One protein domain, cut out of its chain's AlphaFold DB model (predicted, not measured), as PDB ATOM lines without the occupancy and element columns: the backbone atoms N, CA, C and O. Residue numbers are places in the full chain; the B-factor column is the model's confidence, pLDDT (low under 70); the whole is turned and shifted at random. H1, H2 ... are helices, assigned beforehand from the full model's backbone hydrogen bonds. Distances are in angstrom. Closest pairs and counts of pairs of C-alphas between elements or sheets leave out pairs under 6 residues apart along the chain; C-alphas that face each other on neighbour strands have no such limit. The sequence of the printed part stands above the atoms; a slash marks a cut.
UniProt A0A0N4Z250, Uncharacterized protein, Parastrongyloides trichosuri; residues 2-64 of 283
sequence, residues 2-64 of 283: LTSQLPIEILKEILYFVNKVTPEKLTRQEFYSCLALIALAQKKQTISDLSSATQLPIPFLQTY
ATOM      1  N   LEU A   2      93.998  96.339 137.079       68.62
ATOM      2  CA  LEU A   2      94.555  97.339 138.015       68.62
ATOM      3  C   LEU A   2      95.312  98.513 137.360       68.62
ATOM      4  O   LEU A   2      95.399  99.584 137.939       68.62
ATOM      5  N   THR A   3      95.803  98.353 136.131       73.69
ATOM      6  CA  THR A   3      96.483  99.415 135.368       73.69
ATOM      7  C   THR A   3      95.533 100.374 134.637       73.69
ATOM      8  O   THR A   3      95.978 101.211 133.857       73.69
ATOM      9  N   SER A   4      94.220 100.248 134.849       66.62
ATOM     10  CA  SER A   4      93.197 101.075 134.190       66.62
ATOM     11  C   SER A   4      92.926 102.415 134.887       66.62
ATOM     12  O   SER A   4      92.068 103.163 134.427       66.62
ATOM     13  N   GLN A   5      93.622 102.717 135.993       73.44
ATOM     14  CA  GLN A   5      93.410 103.907 136.837       73.44
ATOM     15  C   GLN A   5      91.987 104.059 137.416       73.44
ATOM     16  O   GLN A   5      91.669 105.091 138.002       73.44
ATOM     17  N   LEU A   6      91.125 103.049 137.277       75.25
ATOM     18  CA  LEU A   6      89.812 103.043 137.913       75.25
ATOM     19  C   LEU A   6      89.932 102.631 139.391       75.25
ATOM     20  O   LEU A   6      90.769 101.780 139.712       75.25
ATOM     21  N   PRO A   7      89.081 103.181 140.279       79.44
ATOM     22  CA  PRO A   7      88.957 102.726 141.662       79.44
ATOM     23  C   PRO A   7      88.787 101.204 141.758       79.44
ATOM     24  O   PRO A   7      88.098 100.583 140.943       79.44
ATOM     25  N   ILE A   8      89.408 100.598 142.773       72.69
ATOM     26  CA  ILE A   8      89.417  99.141 142.980       72.69
ATOM     27  C   ILE A   8      87.989  98.608 143.162       72.69
ATOM     28  O   ILE A   8      87.691  97.486 142.757       72.69
ATOM     29  N   GLU A   9      87.103  99.418 143.731       74.06
ATOM     30  CA  GLU A   9      85.692  99.125 143.970       74.06
ATOM     31  C   GLU A   9      84.955  98.891 142.645       74.06
ATOM     32  O   GLU A   9      84.294  97.867 142.481       74.06
ATOM     33  N   ILE A  10      85.177  99.768 141.660       75.12
ATOM     34  CA  ILE A  10      84.593  99.661 140.313       75.12
ATOM     35  C   ILE A  10      85.162  98.440 139.584       75.12
ATOM     36  O   ILE A  10      84.444  97.709 138.905       75.12
ATOM     37  N   LEU A  11      86.460  98.168 139.743       75.88
ATOM     38  CA  LEU A  11      87.094  97.000 139.125       75.88
ATOM     39  C   LEU A  11      86.580  95.678 139.702       75.88
ATOM     40  O   LEU A  11      86.409  94.718 138.949       75.88
ATOM     41  N   LYS A  12      86.323  95.627 141.013       76.88
ATOM     42  CA  LYS A  12      85.702  94.474 141.676       76.88
ATOM     43  C   LYS A  12      84.273  94.263 141.190       76.88
ATOM     44  O   LYS A  12      83.907  93.126 140.919       76.88
ATOM     45  N   GLU A  13      83.504  95.337 141.030       78.12
ATOM     46  CA  GLU A  13      82.137  95.276 140.512       78.12
ATOM     47  C   GLU A  13      82.099  94.768 139.063       78.12
ATOM     48  O   GLU A  13      81.357  93.835 138.762       78.12
ATOM     49  N   ILE A  14      82.969  95.287 138.187       80.88
ATOM     50  CA  ILE A  14      83.109  94.807 136.800       80.88
ATOM     51  C   ILE A  14      83.487  93.321 136.775       80.88
ATOM     52  O   ILE A  14      82.902  92.543 136.021       80.88
ATOM     53  N   LEU A  15      84.457  92.910 137.598       76.62
ATOM     54  CA  LEU A  15      84.906  91.521 137.643       76.62
ATOM     55  C   LEU A  15      83.806  90.586 138.162       76.62
ATOM     56  O   LEU A  15      83.613  89.512 137.600       76.62
ATOM     57  N   TYR A  16      83.066  91.007 139.188       79.56
ATOM     58  CA  TYR A  16      81.922  90.276 139.728       79.56
ATOM     59  C   TYR A  16      80.776  90.168 138.712       79.56
ATOM     60  O   TYR A  16      80.152  89.118 138.579       79.56
ATOM     61  N   PHE A  17      80.525  91.235 137.950       75.25
ATOM     62  CA  PHE A  17      79.481  91.263 136.930       75.25
ATOM     63  C   PHE A  17      79.763  90.298 135.770       75.25
ATOM     64  O   PHE A  17      78.836  89.698 135.221       75.25
ATOM     65  N   VAL A  18      81.036  90.148 135.400       76.06
ATOM     66  CA  VAL A  18      81.465  89.347 134.249       76.06
ATOM     67  C   VAL A  18      81.755  87.891 134.621       76.06
ATOM     68  O   VAL A  18      81.402  86.995 133.859       76.06
ATOM     69  N   ASN A  19      82.373  87.635 135.776       72.81
ATOM     70  CA  ASN A  19      82.794  86.295 136.183       72.81
ATOM     71  C   ASN A  19      81.641  85.514 136.833       72.81
ATOM     72  O   ASN A  19      81.537  85.435 138.058       72.81
ATOM     73  N   LYS A  20      80.754  84.951 136.004       64.06
ATOM     74  CA  LYS A  20      79.565  84.217 136.473       64.06
ATOM     75  C   LYS A  20      79.728  82.696 136.499       64.06
ATOM     76  O   LYS A  20      78.856  82.037 137.059       64.06
ATOM     77  N   VAL A  21      80.777  82.123 135.891       56.53
ATOM     78  CA  VAL A  21      80.769  80.683 135.556       56.53
ATOM     79  C   VAL A  21      81.931  79.867 136.146       56.53
ATOM     80  O   VAL A  21      81.765  78.658 136.281       56.53
ATOM     81  N   THR A  22      83.068  80.429 136.587       51.56
ATOM     82  CA  THR A  22      84.055  79.680 137.419       51.56
ATOM     83  C   THR A  22      85.159  80.593 137.994       51.56
ATOM     84  O   THR A  22      85.770  81.358 137.253       51.56
ATOM     85  N   PRO A  23      85.498  80.506 139.296       56.78
ATOM     86  CA  PRO A  23      86.378  81.478 139.960       56.78
ATOM     87  C   PRO A  23      87.875  81.356 139.625       56.78
ATOM     88  O   PRO A  23      88.637  82.255 139.970       56.78
ATOM     89  N   GLU A  24      88.322  80.279 138.974       58.91
ATOM     90  CA  GLU A  24      89.760  80.005 138.840       58.91
ATOM     91  C   GLU A  24      90.410  80.596 137.582       58.91
ATOM     92  O   GLU A  24      91.617  80.847 137.587       58.91
ATOM     93  N   LYS A  25      89.656  80.832 136.498       63.62
ATOM     94  CA  LYS A  25      90.199  81.364 135.236       63.62
ATOM     95  C   LYS A  25      89.152  82.176 134.484       63.62
ATOM     96  O   LYS A  25      88.065  81.685 134.220       63.62
ATOM     97  N   LEU A  26      89.527  83.385 134.070       72.19
ATOM     98  CA  LEU A  26      88.697  84.223 133.211       72.19
ATOM     99  C   LEU A  26      88.753  83.685 131.772       72.19
ATOM    100  O   LEU A  26      89.834  83.595 131.179       72.19
ATOM    101  N   THR A  27      87.611  83.317 131.199       80.94
ATOM    102  CA  THR A  27      87.536  82.889 129.797       80.94
ATOM    103  C   THR A  27      87.887  84.039 128.853       80.94
ATOM    104  O   THR A  27      87.852  85.220 129.208       80.94
ATOM    105  N   ARG A  28      88.193  83.715 127.591       76.75
ATOM    106  CA  ARG A  28      88.474  84.721 126.554       76.75
ATOM    107  C   ARG A  28      87.324  85.730 126.408       76.75
ATOM    108  O   ARG A  28      87.582  86.918 126.249       76.75
ATOM    109  N   GLN A  29      86.076  85.270 126.473       77.88
ATOM    110  CA  GLN A  29      84.892  86.124 126.339       77.88
ATOM    111  C   GLN A  29      84.700  87.036 127.556       77.88
ATOM    112  O   GLN A  29      84.440  88.230 127.398       77.88
ATOM    113  N   GLU A  30      84.892  86.502 128.760       81.75
ATOM    114  CA  GLU A  30      84.862  87.281 130.000       81.75
ATOM    115  C   GLU A  30      85.989  88.325 130.022       81.75
ATOM    116  O   GLU A  30      85.764  89.486 130.346       81.75
ATOM    117  N   PHE A  31      87.187  87.973 129.554       82.50
ATOM    118  CA  PHE A  31      88.292  88.921 129.432       82.50
ATOM    119  C   PHE A  31      87.959  90.115 128.529       82.50
ATOM    120  O   PHE A  31      88.159  91.264 128.933       82.50
ATOM    121  N   TYR A  32      87.410  89.878 127.333       81.88
ATOM    122  CA  TYR A  32      87.005  90.976 126.448       81.88
ATOM    123  C   TYR A  32      85.842  91.794 127.014       81.88
ATOM    124  O   TYR A  32      85.818  93.011 126.836       81.88
ATOM    125  N   SER A  33      84.929  91.158 127.750       80.38
ATOM    126  CA  SER A  33      83.831  91.850 128.435       80.38
ATOM    127  C   SER A  33      84.359  92.785 129.529       80.38
ATOM    128  O   SER A  33      83.958  93.946 129.593       80.38
ATOM    129  N   CYS A  34      85.340  92.338 130.324       81.50
ATOM    130  CA  CYS A  34      86.028  93.178 131.308       81.50
ATOM    131  C   CYS A  34      86.733  94.377 130.657       81.50
ATOM    132  O   CYS A  34      86.650  95.491 131.171       81.50
ATOM    133  N   LEU A  35      87.417  94.173 129.526       82.19
ATOM    134  CA  LEU A  35      88.077  95.261 128.795       82.19
ATOM    135  C   LEU A  35      87.076  96.298 128.268       82.19
ATOM    136  O   LEU A  35      87.325  97.496 128.402       82.19
ATOM    137  N   ALA A  36      85.944  95.853 127.719       80.25
ATOM    138  CA  ALA A  36      84.896  96.742 127.223       80.25
ATOM    139  C   ALA A  36      84.259  97.568 128.355       80.25
ATOM    140  O   ALA A  36      84.094  98.780 128.217       80.25
ATOM    141  N   LEU A  37      83.965  96.940 129.498       77.31
ATOM    142  CA  LEU A  37      83.394  97.627 130.663       77.31
ATOM    143  C   LEU A  37      84.379  98.612 131.305       77.31
ATOM    144  O   LEU A  37      83.978  99.706 131.692       77.31
ATOM    145  N   ILE A  38      85.673  98.280 131.355       82.38
ATOM    146  CA  ILE A  38      86.716  99.223 131.785       82.38
ATOM    147  C   ILE A  38      86.753 100.442 130.860       82.38
ATOM    148  O   ILE A  38      86.804 101.573 131.338       82.38
ATOM    149  N   ALA A  39      86.709 100.225 129.545       79.31
ATOM    150  CA  ALA A  39      86.752 101.310 128.572       79.31
ATOM    151  C   ALA A  39      85.536 102.247 128.678       79.31
ATOM    152  O   ALA A  39      85.684 103.464 128.557       79.31
ATOM    153  N   LEU A  40      84.349 101.693 128.942       76.75
ATOM    154  CA  LEU A  40      83.140 102.472 129.219       76.75
ATOM    155  C   LEU A  40      83.257 103.274 130.517       76.75
ATOM    156  O   LEU A  40      82.988 104.477 130.522       76.75
ATOM    157  N   ALA A  41      83.709 102.630 131.597       78.06
ATOM    158  CA  ALA A  41      83.875 103.271 132.897       78.06
ATOM    159  C   ALA A  41      84.876 104.438 132.834       78.06
ATOM    160  O   ALA A  41      84.621 105.506 133.386       78.06
ATOM    161  N   GLN A  42      85.969 104.288 132.079       78.75
ATOM    162  CA  GLN A  42      86.942 105.363 131.843       78.75
ATOM    163  C   GLN A  42      86.355 106.552 131.079       78.75
ATOM    164  O   GLN A  42      86.726 107.696 131.338       78.75
ATOM    165  N   LYS A  43      85.421 106.298 130.159       76.81
ATOM    166  CA  LYS A  43      84.718 107.340 129.398       76.81
ATOM    167  C   LYS A  43      83.475 107.886 130.105       76.81
ATOM    168  O   LYS A  43      82.822 108.762 129.546       76.81
ATOM    169  N   LYS A  44      83.162 107.405 131.317       73.38
ATOM    170  CA  LYS A  44      81.941 107.736 132.075       73.38
ATOM    171  C   LYS A  44      80.649 107.469 131.282       73.38
ATOM    172  O   LYS A  44      79.674 108.200 131.426       73.38
ATOM    173  N   GLN A  45      80.660 106.441 130.432       71.69
ATOM    174  CA  GLN A  45      79.515 106.026 129.617       71.69
ATOM    175  C   GLN A  45      78.745 104.889 130.295       71.69
ATOM    176  O   GLN A  45      79.311 104.102 131.058       71.69
ATOM    177  N   THR A  46      77.449 104.805 130.018       69.69
ATOM    178  CA  THR A  46      76.564 103.772 130.565       69.69
ATOM    179  C   THR A  46      76.514 102.551 129.646       69.69
ATOM    180  O   THR A  46      76.847 102.624 128.466       69.69
ATOM    181  N   ILE A  47      76.067 101.402 130.163       64.69
ATOM    182  CA  ILE A  47      75.927 100.166 129.368       64.69
ATOM    183  C   ILE A  47      74.955 100.362 128.185       64.69
ATOM    184  O   ILE A  47      75.109  99.720 127.148       64.69
ATOM    185  N   SER A  48      74.000 101.290 128.300       62.78
ATOM    186  CA  SER A  48      73.049 101.637 127.236       62.78
ATOM    187  C   SER A  48      73.734 102.199 125.985       62.78
ATOM    188  O   SER A  48      73.299 101.905 124.869       62.78
ATOM    189  N   ASP A  49      74.855 102.907 126.153       59.25
ATOM    190  CA  ASP A  49      75.638 103.506 125.061       59.25
ATOM    191  C   ASP A  49      76.339 102.448 124.184       59.25
ATOM    192  O   ASP A  49      76.762 102.736 123.060       59.25
ATOM    193  N   LEU A  50      76.425 101.201 124.670       58.19
ATOM    194  CA  LEU A  50      77.005 100.065 123.953       58.19
ATOM    195  C   LEU A  50      76.096  99.577 122.814       58.19
ATOM    196  O   LEU A  50      76.591  99.034 121.830       58.19
ATOM    197  N   SER A  51      74.779  99.787 122.927       59.47
ATOM    198  CA  SER A  51      73.809  99.356 121.910       59.47
ATOM    199  C   SER A  51      73.875 100.198 120.628       59.47
ATOM    200  O   SER A  51      73.570  99.706 119.545       59.47
ATOM    201  N   SER A  52      74.327 101.450 120.744       60.09
ATOM    202  CA  SER A  52      74.497 102.411 119.648       60.09
ATOM    203  C   SER A  52      75.930 102.501 119.104       60.09
ATOM    204  O   SER A  52      76.178 103.230 118.143       60.09
ATOM    205  N   ALA A  53      76.893 101.805 119.715       58.53
ATOM    206  CA  ALA A  53      78.304 101.917 119.359       58.53
ATOM    207  C   ALA A  53      78.665 101.013 118.166       58.53
ATOM    208  O   ALA A  53      78.639  99.789 118.262       58.53
ATOM    209  N   THR A  54      79.086 101.611 117.047       57.38
ATOM    210  CA  THR A  54      79.618 100.885 115.874       57.38
ATOM    211  C   THR A  54      81.025 100.322 116.100       57.38
ATOM    212  O   THR A  54      81.460  99.429 115.374       57.38
ATOM    213  N   GLN A  55      81.737 100.807 117.124       62.00
ATOM    214  CA  GLN A  55      83.050 100.321 117.536       62.00
ATOM    215  C   GLN A  55      83.189 100.386 119.062       62.00
ATOM    216  O   GLN A  55      82.922 101.419 119.676       62.00
ATOM    217  N   LEU A  56      83.630  99.282 119.676       62.00
ATOM    218  CA  LEU A  56      83.840  99.210 121.122       62.00
ATOM    219  C   LEU A  56      84.962 100.170 121.558       62.00
ATOM    220  O   LEU A  56      86.014 100.217 120.908       62.00
ATOM    221  N   PRO A  57      84.778 100.925 122.655       63.50
ATOM    222  CA  PRO A  57      85.808 101.818 123.160       63.50
ATOM    223  C   PRO A  57      87.046 101.018 123.589       63.50
ATOM    224  O   PRO A  57      86.941  99.978 124.235       63.50
ATOM    225  N   ILE A  58      88.234 101.505 123.215       74.00
ATOM    226  CA  ILE A  58      89.509 100.895 123.607       74.00
ATOM    227  C   ILE A  58      89.829 101.341 125.041       74.00
ATOM    228  O   ILE A  58      89.883 102.550 125.281       74.00
ATOM    229  N   PRO A  59      90.047 100.412 125.989       75.75
ATOM    230  CA  PRO A  59      90.405 100.767 127.354       75.75
ATOM    231  C   PRO A  59      91.813 101.353 127.396       75.75
ATOM    232  O   PRO A  59      92.751 100.815 126.804       75.75
ATOM    233  N   PHE A  60      91.975 102.430 128.152       75.62
ATOM    234  CA  PHE A  60      93.282 102.954 128.502       75.62
ATOM    235  C   PHE A  60      93.911 102.045 129.561       75.62
ATOM    236  O   PHE A  60      93.457 101.975 130.700       75.62
ATOM    237  N   LEU A  61      94.951 101.309 129.194       79.06
ATOM    238  CA  LEU A  61      95.721 100.508 130.136       79.06
ATOM    239  C   LEU A  61      97.115 101.106 130.209       79.06
ATOM    240  O   LEU A  61      97.812 101.174 129.196       79.06
ATOM    241  N   GLN A  62      97.533 101.531 131.399       68.44
ATOM    242  CA  GLN A  62      98.926 101.892 131.598       68.44
ATOM    243  C   GLN A  62      99.799 100.651 131.424       68.44
ATOM    244  O   GLN A  62      99.429  99.540 131.825       68.44
ATOM    245  N   THR A  63     100.981 100.850 130.849       47.00
ATOM    246  CA  THR A  63     102.054  99.871 130.955       47.00
ATOM    247  C   THR A  63     102.306  99.615 132.434       47.00
ATOM    248  O   THR A  63     102.473 100.548 133.218       47.00
ATOM    249  N   TYR A  64     102.273  98.342 132.829       41.31
ATOM    250  CA  TYR A  64     102.613  97.945 134.186       41.31
ATOM    251  C   TYR A  64     104.076  98.321 134.434       41.31
ATOM    252  O   TYR A  64     104.991  97.644 133.968       41.31
TER     253      TYR A  64
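This is residues 2 to 64 of the 283 residues of an uncharacterized protein of Parastrongyloides trichosuri (UniProt A0A0N4Z250). A helical hairpin, H1 and H2, makes the core, its helices splayed at 41 degrees; the small H3 sits near H2, and the tail, residues 51 to 64, folds back to end near the start. The printed part has 63 residues with three named helices, H1, H2, H3 in chain order, and no named strand. The class is all helix, though under half of the residues, 30, are in named elements. It is compact, with a radius of gyration of the C-alphas of 11.7 A and spans of 32 by 26 by 19 A.

H1, residues 8 to 18, touches H2, residues 28 to 42, closest at the C-alphas of Val 18 and Glu 30, 5.8 A apart. They form a hairpin, running opposite ways at a steep tilt of 41 degrees. H3, residues 47 to 50, is close to H2 but not clearly touching; their closest C-alphas, of Leu 40 and Ile 47, are 7.6 A apart. H1 and H3 are apart. Every O i to N i+4 pair is within hydrogen-bond range in H1 and H2; H3 is too short for one.

H1 begins at C-alpha 8 (89.417, 99.141, 142.980) and is 15.3 A long; H2 is 21.4 A. H3 ends at C-alpha 50 (77.005, 100.065, 123.953).

The C-alphas of Leu 2 and Tyr 64 are 8.9 A apart. The printed part has no cut, and no link is long. Mean pLDDT of the printed part is 71.0; residues 2, 4, 20 to 25, 46 to 57 and 62 to 64 are under 70.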